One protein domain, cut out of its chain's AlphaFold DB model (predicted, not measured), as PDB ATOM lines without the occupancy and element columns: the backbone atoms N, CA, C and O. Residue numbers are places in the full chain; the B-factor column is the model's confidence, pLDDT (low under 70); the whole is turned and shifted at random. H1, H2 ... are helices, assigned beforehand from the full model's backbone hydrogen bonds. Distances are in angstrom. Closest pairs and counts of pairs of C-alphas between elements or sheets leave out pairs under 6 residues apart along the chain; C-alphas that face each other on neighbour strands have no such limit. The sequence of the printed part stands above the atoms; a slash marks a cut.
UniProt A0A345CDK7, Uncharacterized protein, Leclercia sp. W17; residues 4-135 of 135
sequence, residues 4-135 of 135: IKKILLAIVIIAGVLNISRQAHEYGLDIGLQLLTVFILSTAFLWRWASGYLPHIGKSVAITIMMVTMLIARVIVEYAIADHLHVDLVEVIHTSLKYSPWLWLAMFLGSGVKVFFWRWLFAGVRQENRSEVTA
ATOM      1  N   ILE A   4     -80.725  60.409 147.366       86.94
ATOM      2  CA  ILE A   4     -80.235  61.121 146.169       86.94
ATOM      3  C   ILE A   4     -80.022  60.163 144.987       86.94
ATOM      4  O   ILE A   4     -80.435  60.447 143.866       86.94
ATOM      5  N   LYS A   5     -79.427  58.987 145.230       86.62
ATOM      6  CA  LYS A   5     -79.186  57.990 144.176       86.62
ATOM      7  C   LYS A   5     -80.492  57.397 143.642       86.62
ATOM      8  O   LYS A   5     -80.574  57.104 142.454       86.62
ATOM      9  N   LYS A   6     -81.514  57.237 144.492       85.38
ATOM     10  CA  LYS A   6     -82.850  56.776 144.073       85.38
ATOM     11  C   LYS A   6     -83.553  57.815 143.197       85.38
ATOM     12  O   LYS A   6     -84.091  57.446 142.160       85.38
ATOM     13  N   ILE A   7     -83.484  59.094 143.570       88.88
ATOM     14  CA  ILE A   7     -84.050  60.195 142.775       88.88
ATOM     15  C   ILE A   7     -83.351  60.288 141.414       88.88
ATOM     16  O   ILE A   7     -84.020  60.329 140.386       88.88
ATOM     17  N   LEU A   8     -82.014  60.239 141.382       89.06
ATOM     18  CA  LEU A   8     -81.248  60.247 140.130       89.06
ATOM     19  C   LEU A   8     -81.622  59.080 139.210       89.06
ATOM     20  O   LEU A   8     -81.781  59.273 138.008       89.06
ATOM     21  N   LEU A   9     -81.795  57.879 139.768       89.19
ATOM     22  CA  LEU A   9     -82.246  56.724 138.998       89.19
ATOM     23  C   LEU A   9     -83.637  56.954 138.398       89.19
ATOM     24  O   LEU A   9     -83.834  56.687 137.215       89.19
ATOM     25  N   ALA A  10     -84.577  57.468 139.195       88.75
ATOM     26  CA  ALA A  10     -85.927  57.765 138.729       88.75
ATOM     27  C   ALA A  10     -85.911  58.787 137.583       88.75
ATOM     28  O   ALA A  10     -86.553  58.557 136.564       88.75
ATOM     29  N   ILE A  11     -85.112  59.855 137.697       91.25
ATOM     30  CA  ILE A  11     -84.955  60.862 136.636       91.25
ATOM     31  C   ILE A  11     -84.426  60.228 135.345       91.25
ATOM     32  O   ILE A  11     -84.979  60.474 134.276       91.25
ATOM     33  N   VAL A  12     -83.392  59.383 135.427       88.38
ATOM     34  CA  VAL A  12     -82.821  58.706 134.248       88.38
ATOM     35  C   VAL A  12     -83.845  57.784 133.583       88.38
ATOM     36  O   VAL A  12     -83.928  57.748 132.355       88.38
ATOM     37  N   ILE A  13     -84.639  57.061 134.376       89.44
ATOM     38  CA  ILE A  13     -85.691  56.184 133.852       89.44
ATOM     39  C   ILE A  13     -86.791  57.008 133.180       89.44
ATOM     40  O   ILE A  13     -87.145  56.717 132.041       89.44
ATOM     41  N   ILE A  14     -87.282  58.058 133.841       92.19
ATOM     42  CA  ILE A  14     -88.334  58.933 133.309       92.19
ATOM     43  C   ILE A  14     -87.872  59.598 132.011       92.19
ATOM     44  O   ILE A  14     -88.592  59.547 131.019       92.19
ATOM     45  N   ALA A  15     -86.662  60.160 131.974       90.88
ATOM     46  CA  ALA A  15     -86.111  60.770 130.765       90.88
ATOM     47  C   ALA A  15     -85.998  59.759 129.608       90.88
ATOM     48  O   ALA A  15     -86.321  60.086 128.466       90.88
ATOM     49  N   GLY A  16     -85.587  58.521 129.908       87.31
ATOM     50  CA  GLY A  16     -85.545  57.432 128.931       87.31
ATOM     51  C   GLY A  16     -86.927  57.100 128.368       87.31
ATOM     52  O   GLY A  16     -87.098  57.064 127.151       87.31
ATOM     53  N   VAL A  17     -87.920  56.925 129.243       91.31
ATOM     54  CA  VAL A  17     -89.304  56.619 128.850       91.31
ATOM     55  C   VAL A  17     -89.918  57.766 128.048       91.31
ATOM     56  O   VAL A  17     -90.490  57.511 126.997       91.31
ATOM     57  N   LEU A  18     -89.741  59.023 128.467       91.25
ATOM     58  CA  LEU A  18     -90.247  60.190 127.732       91.25
ATOM     59  C   LEU A  18     -89.679  60.269 126.312       91.25
ATOM     60  O   LEU A  18     -90.418  60.549 125.369       91.25
ATOM     61  N   ASN A  19     -88.383  59.991 126.137       88.50
ATOM     62  CA  ASN A  19     -87.783  59.973 124.807       88.50
ATOM     63  C   ASN A  19     -88.353  58.847 123.928       88.50
ATOM     64  O   ASN A  19     -88.560  59.055 122.736       88.50
ATOM     65  N   ILE A  20     -88.625  57.674 124.505       89.44
ATOM     66  CA  ILE A  20     -89.246  56.551 123.789       89.44
ATOM     67  C   ILE A  20     -90.690  56.888 123.416       89.44
ATOM     68  O   ILE A  20     -91.073  56.681 122.272       89.44
ATOM     69  N   SER A  21     -91.466  57.478 124.330       89.50
ATOM     70  CA  SER A  21     -92.834  57.930 124.050       89.50
ATOM     71  C   SER A  21     -92.875  58.959 122.922       89.50
ATOM     72  O   SER A  21     -93.748  58.889 122.061       89.50
ATOM     73  N   ARG A  22     -91.910  59.887 122.885       91.12
ATOM     74  CA  ARG A  22     -91.784  60.847 121.782       91.12
ATOM     75  C   ARG A  22     -91.534  60.141 120.448       91.12
ATOM     76  O   ARG A  22     -92.211  60.445 119.477       91.12
ATOM     77  N   GLN A  23     -90.619  59.174 120.414       87.38
ATOM     78  CA  GLN A  23     -90.338  58.406 119.196       87.38
ATOM     79  C   GLN A  23     -91.507  57.509 118.776       87.38
ATOM     80  O   GLN A  23     -91.750  57.359 117.585       87.38
ATOM     81  N   ALA A  24     -92.266  56.968 119.729       89.12
ATOM     82  CA  ALA A  24     -93.485  56.215 119.447       89.12
ATOM     83  C   ALA A  24     -94.570  57.094 118.802       89.12
ATOM     84  O   ALA A  24     -95.311  56.637 117.938       89.12
ATOM     85  N   HIS A  25     -94.661  58.360 119.218       89.25
ATOM     86  CA  HIS A  25     -95.577  59.329 118.618       89.25
ATOM     87  C   HIS A  25     -95.123  59.769 117.217       89.25
ATOM     88  O   HIS A  25     -95.956  60.014 116.354       89.25
ATOM     89  N   GLU A  26     -93.813  59.894 116.994       88.69
ATOM     90  CA  GLU A  26     -93.246  60.382 115.731       88.69
ATOM     91  C   GLU A  26     -93.182  59.297 114.644       88.69
ATOM     92  O   GLU A  26     -93.534  59.558 113.499       88.69
ATOM     93  N   TYR A  27     -92.788  58.075 115.011       87.31
ATOM     94  CA  TYR A  27     -92.513  56.984 114.069       87.31
ATOM     95  C   TYR A  27     -93.434  55.765 114.231       87.31
ATOM     96  O   TYR A  27     -93.235  54.741 113.584       87.31
ATOM     97  N   GLY A  28     -94.439  55.851 115.104       89.44
ATOM     98  CA  GLY A  28     -95.404  54.782 115.342       89.44
ATOM     99  C   GLY A  28     -95.075  53.875 116.533       89.44
ATOM    100  O   GLY A  28     -93.948  53.794 117.034       89.44
ATOM    101  N   LEU A  29     -96.112  53.176 117.005       89.94
ATOM    102  CA  LEU A  29     -96.060  52.355 118.218       89.94
ATOM    103  C   LEU A  29     -95.068  51.194 118.119       89.94
ATOM    104  O   LEU A  29     -94.428  50.881 119.120       89.94
ATOM    105  N   ASP A  30     -94.899  50.595 116.939       89.50
ATOM    106  CA  ASP A  30     -93.998  49.453 116.745       89.50
ATOM    107  C   ASP A  30     -92.537  49.829 117.025       89.50
ATOM    108  O   ASP A  30     -91.846  49.139 117.780       89.50
ATOM    109  N   ILE A  31     -92.083  50.977 116.509       90.19
ATOM    110  CA  ILE A  31     -90.746  51.523 116.788       90.19
ATOM    111  C   ILE A  31     -90.601  51.845 118.277       90.19
ATOM    112  O   ILE A  31     -89.606  51.478 118.911       90.19
ATOM    113  N   GLY A  32     -91.625  52.470 118.865       91.44
ATOM    114  CA  GLY A  32     -91.682  52.730 120.301       91.44
ATOM    115  C   GLY A  32     -91.512  51.462 121.144       91.44
ATOM    116  O   GLY A  32     -90.733  51.455 122.100       91.44
ATOM    117  N   LEU A  33     -92.187  50.374 120.770       93.00
ATOM    118  CA  LEU A  33     -92.150  49.094 121.477       93.00
ATOM    119  C   LEU A  33     -90.777  48.415 121.368       93.00
ATOM    120  O   LEU A  33     -90.261  47.880 122.356       93.00
ATOM    121  N   GLN A  34     -90.156  48.470 120.187       92.94
ATOM    122  CA  GLN A  34     -88.801  47.958 119.973       92.94
ATOM    123  C   GLN A  34     -87.785  48.716 120.840       92.94
ATOM    124  O   GLN A  34     -87.003  48.100 121.570       92.94
ATOM    125  N   LEU A  35     -87.844  50.052 120.847       93.19
ATOM    126  CA  LEU A  35     -86.972  50.883 121.684       93.19
ATOM    127  C   LEU A  35     -87.228  50.675 123.180       93.19
ATOM    128  O   LEU A  35     -86.274  50.624 123.961       93.19
ATOM    129  N   LEU A  36     -88.488  50.500 123.586       93.00
ATOM    130  CA  LEU A  36     -88.853  50.169 124.964       93.00
ATOM    131  C   LEU A  36     -88.251  48.832 125.398       93.00
ATOM    132  O   LEU A  36     -87.681  48.734 126.485       93.00
ATOM    133  N   THR A  37     -88.313  47.825 124.532       93.44
ATOM    134  CA  THR A  37     -87.736  46.501 124.787       93.44
ATOM    135  C   THR A  37     -86.227  46.599 124.994       93.44
ATOM    136  O   THR A  37     -85.701  46.122 126.004       93.44
ATOM    137  N   VAL A  38     -85.522  47.296 124.097       93.62
ATOM    138  CA  VAL A  38     -84.074  47.531 124.217       93.62
ATOM    139  C   VAL A  38     -83.744  48.313 125.494       93.62
ATOM    140  O   VAL A  38     -82.786  47.991 126.206       93.62
ATOM    141  N   PHE A  39     -84.557  49.312 125.836       92.50
ATOM    142  CA  PHE A  39     -84.385  50.098 127.051       92.50
ATOM    143  C   PHE A  39     -84.517  49.245 128.317       92.50
ATOM    144  O   PHE A  39     -83.614  49.286 129.161       92.50
ATOM    145  N   ILE A  40     -85.573  48.434 128.427       93.19
ATOM    146  CA  ILE A  40     -85.815  47.538 129.568       93.19
ATOM    147  C   ILE A  40     -84.688  46.514 129.692       93.19
ATOM    148  O   ILE A  40     -84.108  46.383 130.772       93.19
ATOM    149  N   LEU A  41     -84.316  45.846 128.596       93.75
ATOM    150  CA  LEU A  41     -83.232  44.859 128.589       93.75
ATOM    151  C   LEU A  41     -81.899  45.479 129.021       93.75
ATOM    152  O   LEU A  41     -81.220  44.937 129.897       93.75
ATOM    153  N   SER A  42     -81.549  46.651 128.477       92.25
ATOM    154  CA  SER A  42     -80.310  47.349 128.845       92.25
ATOM    155  C   SER A  42     -80.291  47.749 130.324       92.25
ATOM    156  O   SER A  42     -79.264  47.637 130.995       92.25
ATOM    157  N   THR A  43     -81.437  48.184 130.848       91.50
ATOM    158  CA  THR A  43     -81.603  48.635 132.232       91.50
ATOM    159  C   THR A  43     -81.544  47.455 133.198       91.50
ATOM    160  O   THR A  43     -80.833  47.521 134.199       91.50
ATOM    161  N   ALA A  44     -82.215  46.346 132.879       91.94
ATOM    162  CA  ALA A  44     -82.177  45.119 133.668       91.94
ATOM    163  C   ALA A  44     -80.768  44.505 133.704       91.94
ATOM    164  O   ALA A  44     -80.289  44.102 134.769       91.94
ATOM    165  N   PHE A  45     -80.075  44.487 132.560       93.06
ATOM    166  CA  PHE A  45     -78.680  44.059 132.479       93.06
ATOM    167  C   PHE A  45     -77.779  44.920 133.370       93.06
ATOM    168  O   PHE A  45     -77.064  44.387 134.221       93.06
ATOM    169  N   LEU A  46     -77.842  46.248 133.222       91.62
ATOM    170  CA  LEU A  46     -77.033  47.172 134.018       91.62
ATOM    171  C   LEU A  46     -77.341  47.069 135.507       91.62
ATOM    172  O   LEU A  46     -76.411  47.114 136.308       91.62
ATOM    173  N   TRP A  47     -78.608  46.884 135.881       90.44
ATOM    174  CA  TRP A  47     -79.003  46.647 137.264       90.44
ATOM    175  C   TRP A  47     -78.304  45.412 137.825       90.44
ATOM    176  O   TRP A  47     -77.583  45.517 138.820       90.44
ATOM    177  N   ARG A  48     -78.470  44.250 137.176       89.56
ATOM    178  CA  ARG A  48     -77.877  42.973 137.615       89.56
ATOM    179  C   ARG A  48     -76.353  43.029 137.653       89.56
ATOM    180  O   ARG A  48     -75.731  42.564 138.606       89.56
ATOM    181  N   TRP A  49     -75.747  43.642 136.644       93.12
ATOM    182  CA  TRP A  49     -74.301  43.799 136.577       93.12
ATOM    183  C   TRP A  49     -73.772  44.740 137.667       93.12
ATOM    184  O   TRP A  49     -72.825  44.404 138.388       93.12
ATOM    185  N   ALA A  50     -74.377  45.916 137.829       89.19
ATOM    186  CA  ALA A  50     -73.903  46.929 138.763       89.19
ATOM    187  C   ALA A  50     -74.070  46.486 140.222       89.19
ATOM    188  O   ALA A  50     -73.142  46.672 141.009       89.19
ATOM    189  N   SER A  51     -75.181  45.823 140.552       86.88
ATOM    190  CA  SER A  51     -75.447  45.242 141.881       86.88
ATOM    191  C   SER A  51     -74.601  44.005 142.212       86.88
ATOM    192  O   SER A  51     -74.557  43.597 143.367       86.88
ATOM    193  N   GLY A  52     -73.866  43.445 141.244       85.06
ATOM    194  CA  GLY A  52     -72.889  42.382 141.492       85.06
ATOM    195  C   GLY A  52     -73.385  40.954 141.261       85.06
ATOM    196  O   GLY A  52     -72.587  40.040 141.425       85.06
ATOM    197  N   TYR A  53     -74.625  40.752 140.797       85.38
ATOM    198  CA  TYR A  53     -75.166  39.421 140.459       85.38
ATOM    199  C   TYR A  53     -74.494  38.763 139.241       85.38
ATOM    200  O   TYR A  53     -74.659  37.570 139.014       85.38
ATOM    201  N   LEU A  54     -73.739  39.527 138.444       85.62
ATOM    202  CA  LEU A  54     -72.981  39.029 137.290       85.62
ATOM    203  C   LEU A  54     -71.469  39.209 137.527       85.62
ATOM    204  O   LEU A  54     -70.846  40.062 136.888       85.62
ATOM    205  N   PRO A  55     -70.858  38.447 138.457       77.50
ATOM    206  CA  PRO A  55     -69.455  38.631 138.838       77.50
ATOM    207  C   PRO A  55     -68.468  38.265 137.719       77.50
ATOM    208  O   PRO A  55     -67.375  38.823 137.674       77.50
ATOM    209  N   HIS A  56     -68.868  37.387 136.794       84.94
ATOM    210  CA  HIS A  56     -68.070  36.958 135.640       84.94
ATOM    211  C   HIS A  56     -67.940  38.040 134.553       84.94
ATOM    212  O   HIS A  56     -67.042  37.977 133.716       84.94
ATOM    213  N   ILE A  57     -68.806  39.060 134.559       87.94
ATOM    214  CA  ILE A  57     -68.782  40.126 133.555       87.94
ATOM    215  C   ILE A  57     -67.895  41.275 134.042       87.94
ATOM    216  O   ILE A  57     -68.274  42.095 134.887       87.94
ATOM    217  N   GLY A  58     -66.704  41.365 133.453       87.81
ATOM    218  CA  GLY A  58     -65.795  42.494 133.633       87.81
ATOM    219  C   GLY A  58     -66.373  43.817 133.113       87.81
ATOM    220  O   GLY A  58     -67.334  43.857 132.345       87.81
ATOM    221  N   LYS A  59     -65.768  44.943 133.512       87.69
ATOM    222  CA  LYS A  59     -66.222  46.281 133.082       87.69
ATOM    223  C   LYS A  59     -66.149  46.470 131.568       87.69
ATOM    224  O   LYS A  59     -67.076  47.023 130.996       87.69
ATOM    225  N   SER A  60     -65.070  46.013 130.934       88.31
ATOM    226  CA  SER A  60     -64.874  46.096 129.480       88.31
ATOM    227  C   SER A  60     -65.977  45.362 128.719       88.31
ATOM    228  O   SER A  60     -66.549  45.905 127.776       88.31
ATOM    229  N   VAL A  61     -66.341  44.166 129.182       90.31
ATOM    230  CA  VAL A  61     -67.430  43.369 128.606       90.31
ATOM    231  C   VAL A  61     -68.774  44.079 128.785       90.31
ATOM    232  O   VAL A  61     -69.532  44.189 127.828       90.31
ATOM    233  N   ALA A  62     -69.052  44.648 129.963       90.81
ATOM    234  CA  ALA A  62     -70.278  45.419 130.190       90.81
ATOM    235  C   ALA A  62     -70.380  46.666 129.291       90.81
ATOM    236  O   ALA A  62     -71.460  46.960 128.781       90.81
ATOM    237  N   ILE A  63     -69.264  47.371 129.065       91.69
ATOM    238  CA  ILE A  63     -69.197  48.492 128.112       91.69
ATOM    239  C   ILE A  63     -69.491  47.992 126.699       91.69
ATOM    240  O   ILE A  63     -70.346  48.560 126.033       91.69
ATOM    241  N   THR A  64     -68.871  46.890 126.280       90.50
ATOM    242  CA  THR A  64     -69.078  46.310 124.943       90.50
ATOM    243  C   THR A  64     -70.540  45.920 124.717       90.50
ATOM    244  O   THR A  64     -71.126  46.289 123.701       90.50
ATOM    245  N   ILE A  65     -71.174  45.258 125.691       92.12
ATOM    246  CA  ILE A  65     -72.607  44.921 125.639       92.12
ATOM    247  C   ILE A  65     -73.452  46.196 125.514       92.12
ATOM    248  O   ILE A  65     -74.404  46.232 124.737       92.12
ATOM    249  N   MET A  66     -73.096  47.272 126.223       93.19
ATOM    250  CA  MET A  66     -73.800  48.552 126.110       93.19
ATOM    251  C   MET A  66     -73.580  49.262 124.779       93.19
ATOM    252  O   MET A  66     -74.538  49.831 124.261       93.19
ATOM    253  N   MET A  67     -72.383  49.183 124.198       91.81
ATOM    254  CA  MET A  67     -72.107  49.688 122.851       91.81
ATOM    255  C   MET A  67     -72.981  48.969 121.822       91.81
ATOM    256  O   MET A  67     -73.674  49.629 121.054       91.81
ATOM    257  N   VAL A  68     -73.023  47.632 121.857       92.00
ATOM    258  CA  VAL A  68     -73.856  46.828 120.941       92.00
ATOM    259  C   VAL A  68     -75.338  47.150 121.124       92.00
ATOM    260  O   VAL A  68     -76.061  47.345 120.153       92.00
ATOM    261  N   THR A  69     -75.799  47.273 122.368       91.88
ATOM    262  CA  THR A  69     -77.205  47.592 122.651       91.88
ATOM    263  C   THR A  69     -77.590  48.990 122.153       91.88
ATOM    264  O   THR A  69     -78.679  49.175 121.615       91.88
ATOM    265  N   MET A  70     -76.702  49.982 122.303       90.00
ATOM    266  CA  MET A  70     -76.913  51.325 121.752       90.00
ATOM    267  C   MET A  70     -76.878  51.334 120.224       90.00
ATOM    268  O   MET A  70     -77.665  52.053 119.618       90.00
ATOM    269  N   LEU A  71     -76.023  50.515 119.610       90.81
ATOM    270  CA  LEU A  71     -75.989  50.345 118.160       90.81
ATOM    271  C   LEU A  71     -77.316  49.776 117.643       90.81
ATOM    272  O   LEU A  71     -77.887  50.332 116.712       90.81
ATOM    273  N   ILE A  72     -77.851  48.735 118.289       92.06
ATOM    274  CA  ILE A  72     -79.167  48.170 117.948       92.06
ATOM    275  C   ILE A  72     -80.260  49.237 118.080       92.06
ATOM    276  O   ILE A  72     -81.038  49.432 117.151       92.06
ATOM    277  N   ALA A  73     -80.290  49.971 119.202       90.25
ATOM    278  CA  ALA A  73     -81.247  51.060 119.394       90.25
ATOM    279  C   ALA A  73     -81.143  52.110 118.281       90.25
ATOM    280  O   ALA A  73     -82.163  52.578 117.787       90.25
ATOM    281  N   ARG A  74     -79.926  52.468 117.862       88.75
ATOM    282  CA  ARG A  74     -79.710  53.442 116.792       88.75
ATOM    283  C   ARG A  74     -80.225  52.953 115.448       88.75
ATOM    284  O   ARG A  74     -80.898  53.718 114.771       88.75
ATOM    285  N   VAL A  75     -79.927  51.709 115.086       90.19
ATOM    286  CA  VAL A  75     -80.393  51.115 113.826       90.19
ATOM    287  C   VAL A  75     -81.921  51.090 113.774       90.19
ATOM    288  O   VAL A  75     -82.480  51.386 112.727       90.19
ATOM    289  N   ILE A  76     -82.602  50.839 114.899       92.00
ATOM    290  CA  ILE A  76     -84.072  50.936 114.986       92.00
ATOM    291  C   ILE A  76     -84.555  52.357 114.647       92.00
ATOM    292  O   ILE A  76     -85.509  52.514 113.890       92.00
ATOM    293  N   VAL A  77     -83.889  53.397 115.162       89.62
ATOM    294  CA  VAL A  77     -84.235  54.794 114.834       89.62
ATOM    295  C   VAL A  77     -83.950  55.119 113.370       89.62
ATOM    296  O   VAL A  77     -84.752  55.777 112.719       89.62
ATOM    297  N   GLU A  78     -82.821  54.670 112.826       89.88
ATOM    298  CA  GLU A  78     -82.472  54.937 111.424       89.88
ATOM    299  C   GLU A  78     -83.386  54.187 110.452       89.88
ATOM    300  O   GLU A  78     -83.764  54.748 109.428       89.88
ATOM    301  N   TYR A  79     -83.829  52.982 110.814       91.50
ATOM    302  CA  TYR A  79     -84.896  52.268 110.117       91.50
ATOM    303  C   TYR A  79     -86.209  53.048 110.137       91.50
ATOM    304  O   TYR A  79     -86.828  53.220 109.094       91.50
ATOM    305  N   ALA A  80     -86.599  53.580 111.295       90.69
ATOM    306  CA  ALA A  80     -87.804  54.390 111.421       90.69
ATOM    307  C   ALA A  80     -87.764  55.653 110.540       90.69
ATOM    308  O   ALA A  80     -88.754  56.006 109.906       90.69
ATOM    309  N   ILE A  81     -86.604  56.312 110.462       88.19
ATOM    310  CA  ILE A  81     -86.388  57.470 109.585       88.19
ATOM    311  C   ILE A  81     -86.453  57.060 108.110       88.19
ATOM    312  O   ILE A  81     -87.067  57.764 107.315       88.19
ATOM    313  N   ALA A  82     -85.826  55.940 107.746       90.94
ATOM    314  CA  ALA A  82     -85.827  55.423 106.380       90.94
ATOM    315  C   ALA A  82     -87.247  55.099 105.899       90.94
ATOM    316  O   ALA A  82     -87.641  55.531 104.817       90.94
ATOM    317  N   ASP A  83     -88.032  54.428 106.744       89.38
ATOM    318  CA  ASP A  83     -89.437  54.115 106.482       89.38
ATOM    319  C   ASP A  83     -90.283  55.390 106.343       89.38
ATOM    320  O   ASP A  83     -91.018  55.547 105.367       89.38
ATOM    321  N   HIS A  84     -90.100  56.358 107.251       88.94
ATOM    322  CA  HIS A  84     -90.817  57.636 107.224       88.94
ATOM    323  C   HIS A  84     -90.495  58.500 105.994       88.94
ATOM    324  O   HIS A  84     -91.364  59.208 105.486       88.94
ATOM    325  N   LEU A  85     -89.248  58.464 105.516       89.19
ATOM    326  CA  LEU A  85     -88.789  59.221 104.348       89.19
ATOM    327  C   LEU A  85     -88.911  58.437 103.029       89.19
ATOM    328  O   LEU A  85     -88.621  59.002 101.975       89.19
ATOM    329  N   HIS A  86     -89.336  57.169 103.073       88.88
ATOM    330  CA  HIS A  86     -89.391  56.245 101.932       88.88
ATOM    331  C   HIS A  86     -88.062  56.120 101.164       88.88
ATOM    332  O   HIS A  86     -88.042  56.045  99.933       88.88
ATOM    333  N   VAL A  87     -86.948  56.100 101.896       92.06
ATOM    334  CA  VAL A  87     -85.587  55.958 101.354       92.06
ATOM    335  C   VAL A  87     -84.925  54.689 101.879       92.06
ATOM    336  O   VAL A  87     -85.365  54.100 102.867       92.06
ATOM    337  N   ASP A  88     -83.830  54.274 101.246       91.94
ATOM    338  CA  ASP A  88     -83.093  53.093 101.680       91.94
ATOM    339  C   ASP A  88     -82.414  53.304 103.043       91.94
ATOM    340  O   ASP A  88     -81.743  54.307 103.295       91.94
ATOM    341  N   LEU A  89     -82.491  52.291 103.912       89.00
ATOM    342  CA  LEU A  89     -81.834  52.301 105.226       89.00
ATOM    343  C   LEU A  89     -80.325  52.569 105.119       89.00
ATOM    344  O   LEU A  89     -79.753  53.310 105.920       89.00
ATOM    345  N   VAL A  90     -79.670  51.981 104.116       91.50
ATOM    346  CA  VAL A  90     -78.232  52.173 103.886       91.50
ATOM    347  C   VAL A  90     -77.925  53.632 103.546       91.50
ATOM    348  O   VAL A  90     -76.903  54.156 103.991       91.50
ATOM    349  N   GLU A  91     -78.815  54.306 102.818       88.50
ATOM    350  CA  GLU A  91     -78.669  55.720 102.484       88.50
ATOM    351  C   GLU A  91     -78.794  56.601 103.732       88.50
ATOM    352  O   GLU A  91     -77.975  57.504 103.928       88.50
ATOM    353  N   VAL A  92     -79.739  56.297 104.628       88.00
ATOM    354  CA  VAL A  92     -79.890  57.003 105.914       88.00
ATOM    355  C   VAL A  92     -78.668  56.802 106.810       88.00
ATOM    356  O   VAL A  92     -78.128  57.787 107.320       88.00
ATOM    357  N   ILE A  93     -78.182  55.563 106.952       88.00
ATOM    358  CA  ILE A  93     -76.972  55.247 107.731       88.00
ATOM    359  C   ILE A  93     -75.767  56.005 107.159       88.00
ATOM    360  O   ILE A  93     -75.041  56.689 107.888       88.00
ATOM    361  N   HIS A  94     -75.555  55.914 105.843       87.31
ATOM    362  CA  HIS A  94     -74.436  56.564 105.165       87.31
ATOM    363  C   HIS A  94     -74.493  58.089 105.323       87.31
ATOM    364  O   HIS A  94     -73.491  58.724 105.661       87.31
ATOM    365  N   THR A  95     -75.674  58.680 105.149       87.00
ATOM    366  CA  THR A  95     -75.905  60.117 105.333       87.00
ATOM    367  C   THR A  95     -75.667  60.527 106.788       87.00
ATOM    368  O   THR A  95     -74.956  61.502 107.045       87.00
ATOM    369  N   SER A  96     -76.160  59.756 107.760       84.38
ATOM    370  CA  SER A  96     -75.935  60.026 109.184       84.38
ATOM    371  C   SER A  96     -74.450  59.984 109.550       84.38
ATOM    372  O   SER A  96     -73.978  60.865 110.271       84.38
ATOM    373  N   LEU A  97     -73.699  59.012 109.033       83.50
ATOM    374  CA  LEU A  97     -72.257  58.906 109.260       83.50
ATOM    375  C   LEU A  97     -71.480  60.048 108.599       83.50
ATOM    376  O   LEU A  97     -70.551  60.583 109.202       83.50
ATOM    377  N   LYS A  98     -71.870  60.444 107.383       87.69
ATOM    378  CA  LYS A  98     -71.189  61.494 106.618       87.69
ATOM    379  C   LYS A  98     -71.394  62.884 107.220       87.69
ATOM    380  O   LYS A  98     -70.439  63.649 107.319       87.69
ATOM    381  N   TYR A  99     -72.622  63.212 107.619       85.44
ATOM    382  CA  TYR A  99     -72.977  64.558 108.085       85.44
ATOM    383  C   TYR A  99     -73.038  64.685 109.610       85.44
ATOM    384  O   TYR A  99     -73.034  65.795 110.139       85.44
ATOM    385  N   SER A 100     -73.103  63.580 110.350       83.25
ATOM    386  CA  SER A 100     -73.192  63.593 111.814       83.25
ATOM    387  C   SER A 100     -72.384  62.466 112.481       83.25
ATOM    388  O   SER A 100     -72.903  61.773 113.364       83.25
ATOM    389  N   PRO A 101     -71.081  62.315 112.161       82.75
ATOM    390  CA  PRO A 101     -70.227  61.289 112.771       82.75
ATOM    391  C   PRO A 101     -70.092  61.468 114.290       82.75
ATOM    392  O   PRO A 101     -69.874  60.511 115.031       82.75
ATOM    393  N   TRP A 102     -70.273  62.697 114.778       82.25
ATOM    394  CA  TRP A 102     -70.250  62.987 116.206       82.25
ATOM    395  C   TRP A 102     -71.372  62.281 116.977       82.25
ATOM    396  O   TRP A 102     -71.145  61.869 118.110       82.25
ATOM    397  N   LEU A 103     -72.553  62.080 116.378       78.94
ATOM    398  CA  LEU A 103     -73.637  61.330 117.026       78.94
ATOM    399  C   LEU A 103     -73.219  59.880 117.279       78.94
ATOM    400  O   LEU A 103     -73.465  59.339 118.357       78.94
ATOM    401  N   TRP A 104     -72.517  59.283 116.317       80.38
ATOM    402  CA  TRP A 104     -71.965  57.938 116.425       80.38
ATOM    403  C   TRP A 104     -70.907  57.837 117.521       80.38
ATOM    404  O   TRP A 104     -70.973  56.945 118.370       80.38
ATOM    405  N   LEU A 105     -69.996  58.807 117.591       84.94
ATOM    406  CA  LEU A 105     -69.008  58.867 118.667       84.94
ATOM    407  C   LEU A 105     -69.656  59.100 120.044       84.94
ATOM    408  O   LEU A 105     -69.276  58.462 121.029       84.94
ATOM    409  N   ALA A 106     -70.657  59.976 120.119       83.75
ATOM    410  CA  ALA A 106     -71.384  60.275 121.347       83.75
ATOM    411  C   ALA A 106     -72.122  59.044 121.890       83.75
ATOM    412  O   ALA A 106     -72.172  58.862 123.105       83.75
ATOM    413  N   MET A 107     -72.629  58.159 121.025       82.12
ATOM    414  CA  MET A 107     -73.201  56.874 121.450       82.12
ATOM    415  C   MET A 107     -72.147  55.969 122.092       82.12
ATOM    416  O   MET A 107     -72.377  55.419 123.173       82.12
ATOM    417  N   PHE A 108     -70.959  55.868 121.493       81.06
ATOM    418  CA  PHE A 108     -69.867  55.087 122.073       81.06
ATOM    419  C   PHE A 108     -69.430  55.632 123.435       81.06
ATOM    420  O   PHE A 108     -69.372  54.878 124.410       81.06
ATOM    421  N   LEU A 109     -69.213  56.942 123.545       85.44
ATOM    422  CA  LEU A 109     -68.860  57.587 124.814       85.44
ATOM    423  C   LEU A 109     -69.988  57.454 125.849       85.44
ATOM    424  O   LEU A 109     -69.739  57.124 127.012       85.44
ATOM    425  N   GLY A 110     -71.236  57.630 125.415       85.19
ATOM    426  CA  GLY A 110     -72.434  57.512 126.239       85.19
ATOM    427  C   GLY A 110     -72.599  56.122 126.850       85.19
ATOM    428  O   GLY A 110     -72.975  56.011 128.018       85.19
ATOM    429  N   SER A 111     -72.250  55.062 126.115       86.81
ATOM    430  CA  SER A 111     -72.280  53.688 126.629       86.81
ATOM    431  C   SER A 111     -71.322  53.498 127.817       86.81
ATOM    432  O   SER A 111     -71.713  52.952 128.852       86.81
ATOM    433  N   GLY A 112     -70.102  54.037 127.720       87.44
ATOM    434  CA  GLY A 112     -69.110  54.009 128.791       87.44
ATOM    435  C   GLY A 112     -69.590  54.786 130.012       87.44
ATOM    436  O   GLY A 112     -69.648  54.232 131.115       87.44
ATOM    437  N   VAL A 113     -70.018  56.037 129.810       88.81
ATOM    438  CA  VAL A 113     -70.571  56.889 130.879       88.81
ATOM    439  C   VAL A 113     -71.739  56.196 131.582       88.81
ATOM    440  O   VAL A 113     -71.782  56.177 132.813       88.81
ATOM    441  N   LYS A 114     -72.639  55.545 130.833       89.88
ATOM    442  CA  LYS A 114     -73.776  54.799 131.388       89.88
ATOM    443  C   LYS A 114     -73.309  53.660 132.301       89.88
ATOM    444  O   LYS A 114     -73.794  53.551 133.425       89.88
ATOM    445  N   VAL A 115     -72.335  52.852 131.880       90.12
ATOM    446  CA  VAL A 115     -71.788  51.757 132.708       90.12
ATOM    447  C   VAL A 115     -71.142  52.285 133.993       90.12
ATOM    448  O   VAL A 115     -71.382  51.745 135.078       90.12
ATOM    449  N   PHE A 116     -70.347  53.356 133.903       89.19
ATOM    450  CA  PHE A 116     -69.732  53.983 135.077       89.19
ATOM    451  C   PHE A 116     -70.774  54.558 136.038       89.19
ATOM    452  O   PHE A 116     -70.693  54.307 137.245       89.19
ATOM    453  N   PHE A 117     -71.770  55.266 135.504       89.94
ATOM    454  CA  PHE A 117     -72.866  55.840 136.275       89.94
ATOM    455  C   PHE A 117     -73.631  54.763 137.051       89.94
ATOM    456  O   PHE A 117     -73.790  54.876 138.266       89.94
ATOM    457  N   TRP A 118     -74.018  53.669 136.389       90.81
ATOM    458  CA  TRP A 118     -74.713  52.553 137.037       90.81
ATOM    459  C   TRP A 118     -73.853  51.887 138.113       90.81
ATOM    460  O   TRP A 118     -74.323  51.640 139.224       90.81
ATOM    461  N   ARG A 119     -72.562  51.668 137.848       89.81
ATOM    462  CA  ARG A 119     -71.645  51.116 138.854       89.81
ATOM    463  C   ARG A 119     -71.533  52.006 140.094       89.81
ATOM    464  O   ARG A 119     -71.486  51.488 141.206       89.81
ATOM    465  N   TRP A 120     -71.483  53.323 139.916       91.12
ATOM    466  CA  TRP A 120     -71.458  54.279 141.025       91.12
ATOM    467  C   TRP A 120     -72.784  54.305 141.797       91.12
ATOM    468  O   TRP A 120     -72.794  54.344 143.037       91.12
ATOM    469  N   LEU A 121     -73.907  54.223 141.085       88.94
ATOM    470  CA  LEU A 121     -75.245  54.230 141.667       88.94
ATOM    471  C   LEU A 121     -75.467  53.020 142.597       88.94
ATOM    472  O   LEU A 121     -75.950  53.188 143.719       88.94
ATOM    473  N   PHE A 122     -74.986  51.838 142.198       87.50
ATOM    474  CA  PHE A 122     -75.120  50.582 142.953       87.50
ATOM    475  C   PHE A 122     -73.898  50.191 143.794       87.50
ATOM    476  O   PHE A 122     -73.887  49.104 144.366       87.50
ATOM    477  N   ALA A 123     -72.887  51.055 143.928       84.25
ATOM    478  CA  ALA A 123     -71.640  50.712 144.622       84.25
ATOM    479  C   ALA A 123     -71.847  50.147 146.045       84.25
ATOM    480  O   ALA A 123     -71.184  49.181 146.404       84.25
ATOM    481  N   GLY A 124     -72.793  50.704 146.814       80.94
ATOM    482  CA  GLY A 124     -73.114  50.213 148.162       80.94
ATOM    483  C   GLY A 124     -73.817  48.851 148.162       80.94
ATOM    484  O   GLY A 124     -73.435  47.974 148.919       80.94
ATOM    485  N   VAL A 125     -74.769  48.638 147.244       81.81
ATOM    486  CA  VAL A 125     -75.478  47.349 147.089       81.81
ATOM    487  C   VAL A 125     -74.508  46.243 146.667       81.81
ATOM    488  O   VAL A 125     -74.584  45.112 147.123       81.81
ATOM    489  N   ARG A 126     -73.536  46.578 145.813       80.56
ATOM    490  CA  ARG A 126     -72.496  45.640 145.380       80.56
ATOM    491  C   ARG A 126     -71.562  45.216 146.519       80.56
ATOM    492  O   ARG A 126     -71.024  44.115 146.455       80.56
ATOM    493  N   GLN A 127     -71.294  46.092 147.488       78.19
ATOM    494  CA  GLN A 127     -70.462  45.749 148.646       78.19
ATOM    495  C   GLN A 127     -71.188  44.754 149.551       78.19
ATOM    496  O   GLN A 127     -70.612  43.719 149.860       78.19
ATOM    497  N   GLU A 128     -72.456  45.026 149.859       78.50
ATOM    498  CA  GLU A 128     -73.346  44.163 150.650       78.50
ATOM    499  C   GLU A 128     -73.484  42.756 150.043       78.50
ATOM    500  O   GLU A 128     -73.146  41.760 150.685       78.50
ATOM    501  N   ASN A 129     -73.807  42.675 148.748       76.56
ATOM    502  CA  ASN A 129     -73.918  41.399 148.035       76.56
ATOM    503  C   ASN A 129     -72.584  40.636 147.931       76.56
ATOM    504  O   ASN A 129     -72.579  39.428 147.723       76.56
ATOM    505  N   ARG A 130     -71.431  41.318 148.009       66.62
ATOM    506  CA  ARG A 130     -70.127  40.635 148.035       66.62
ATOM    507  C   ARG A 130     -69.820  40.057 149.406       66.62
ATOM    508  O   ARG A 130     -69.271  38.964 149.447       66.62
ATOM    509  N   SER A 131     -70.146  40.773 150.481       66.50
ATOM    510  CA  SER A 131     -69.947  40.279 151.846       66.50
ATOM    511  C   SER A 131     -70.795  39.045 152.142       66.50
ATOM    512  O   SER A 131     -70.276  38.119 152.752       66.50
ATOM    513  N   GLU A 132     -72.038  38.992 151.650       61.88
ATOM    514  CA  GLU A 132     -72.913  37.817 151.804       61.88
ATOM    515  C   GLU A 132     -72.402  36.576 151.060       61.88
ATOM    516  O   GLU A 132     -72.611  35.463 151.516       61.88
ATOM    517  N   VAL A 133     -71.712  36.745 149.928       58.88
ATOM    518  CA  VAL A 133     -71.144  35.619 149.159       58.88
ATOM    519  C   VAL A 133     -69.850  35.079 149.789       58.88
ATOM    520  O   VAL A 133     -69.430  33.969 149.470       58.88
ATOM    521  N   THR A 134     -69.191  35.858 150.651       57.78
ATOM    522  CA  THR A 134     -67.935  35.473 151.321       57.78
ATOM    523  C   THR A 134     -68.096  35.045 152.783       57.78
ATOM    524  O   THR A 134     -67.089  34.698 153.399       57.78
ATOM    525  N   ALA A 135     -69.310  35.119 153.337       53.16
ATOM    526  CA  ALA A 135     -69.658  34.647 154.680       53.16
ATOM    527  C   ALA A 135     -70.176  33.203 154.625       53.16
ATOM    528  O   ALA A 135     -69.893  32.456 155.586       53.16
TER     529      ALA A 135
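Overview. This is residues 4 to 135 of the 135 residues of an uncharacterized protein of Leclercia sp. W17 (UniProt A0A345CDK7). Helices H1, H2 and H3 fold back and forth along a rod; H5 crosses H3, H4 lies at one end and H6 at the other. Here are 132 residues with six named helices, H1 to H6 in order, and no named strand: all helix. The whole is only just loose, close to compact: radius of gyration of the C-alphas 17.0 A, spans 60 by 27 by 21 A.

Along the chain. Find C-alpha 4 at (-80.235, 61.121, 146.169); H1 runs 34.6 A to residue 27. Next find H2, residues 29 to 51; H3, 59 to 85, 38.8 A; H4, 89 to 99; H5, 101 to 121; H6, 123 to 134, ending at (-67.935, 35.473, 151.321).

Arrangement. H2, H3 and H5 form an up-and-down bundle, each running against the one before. Hairpin H2 and H3 touch, closest C-alphas Leu 35 and Ala 73, 6.2 A. O i to N i+4 pairs are within hydrogen-bond range throughout H1 to H5, and 7 of 8 in H6.

Size, cuts and confidence. The printed part has no cut; pLDDT is under 70 in residues 130 to 135.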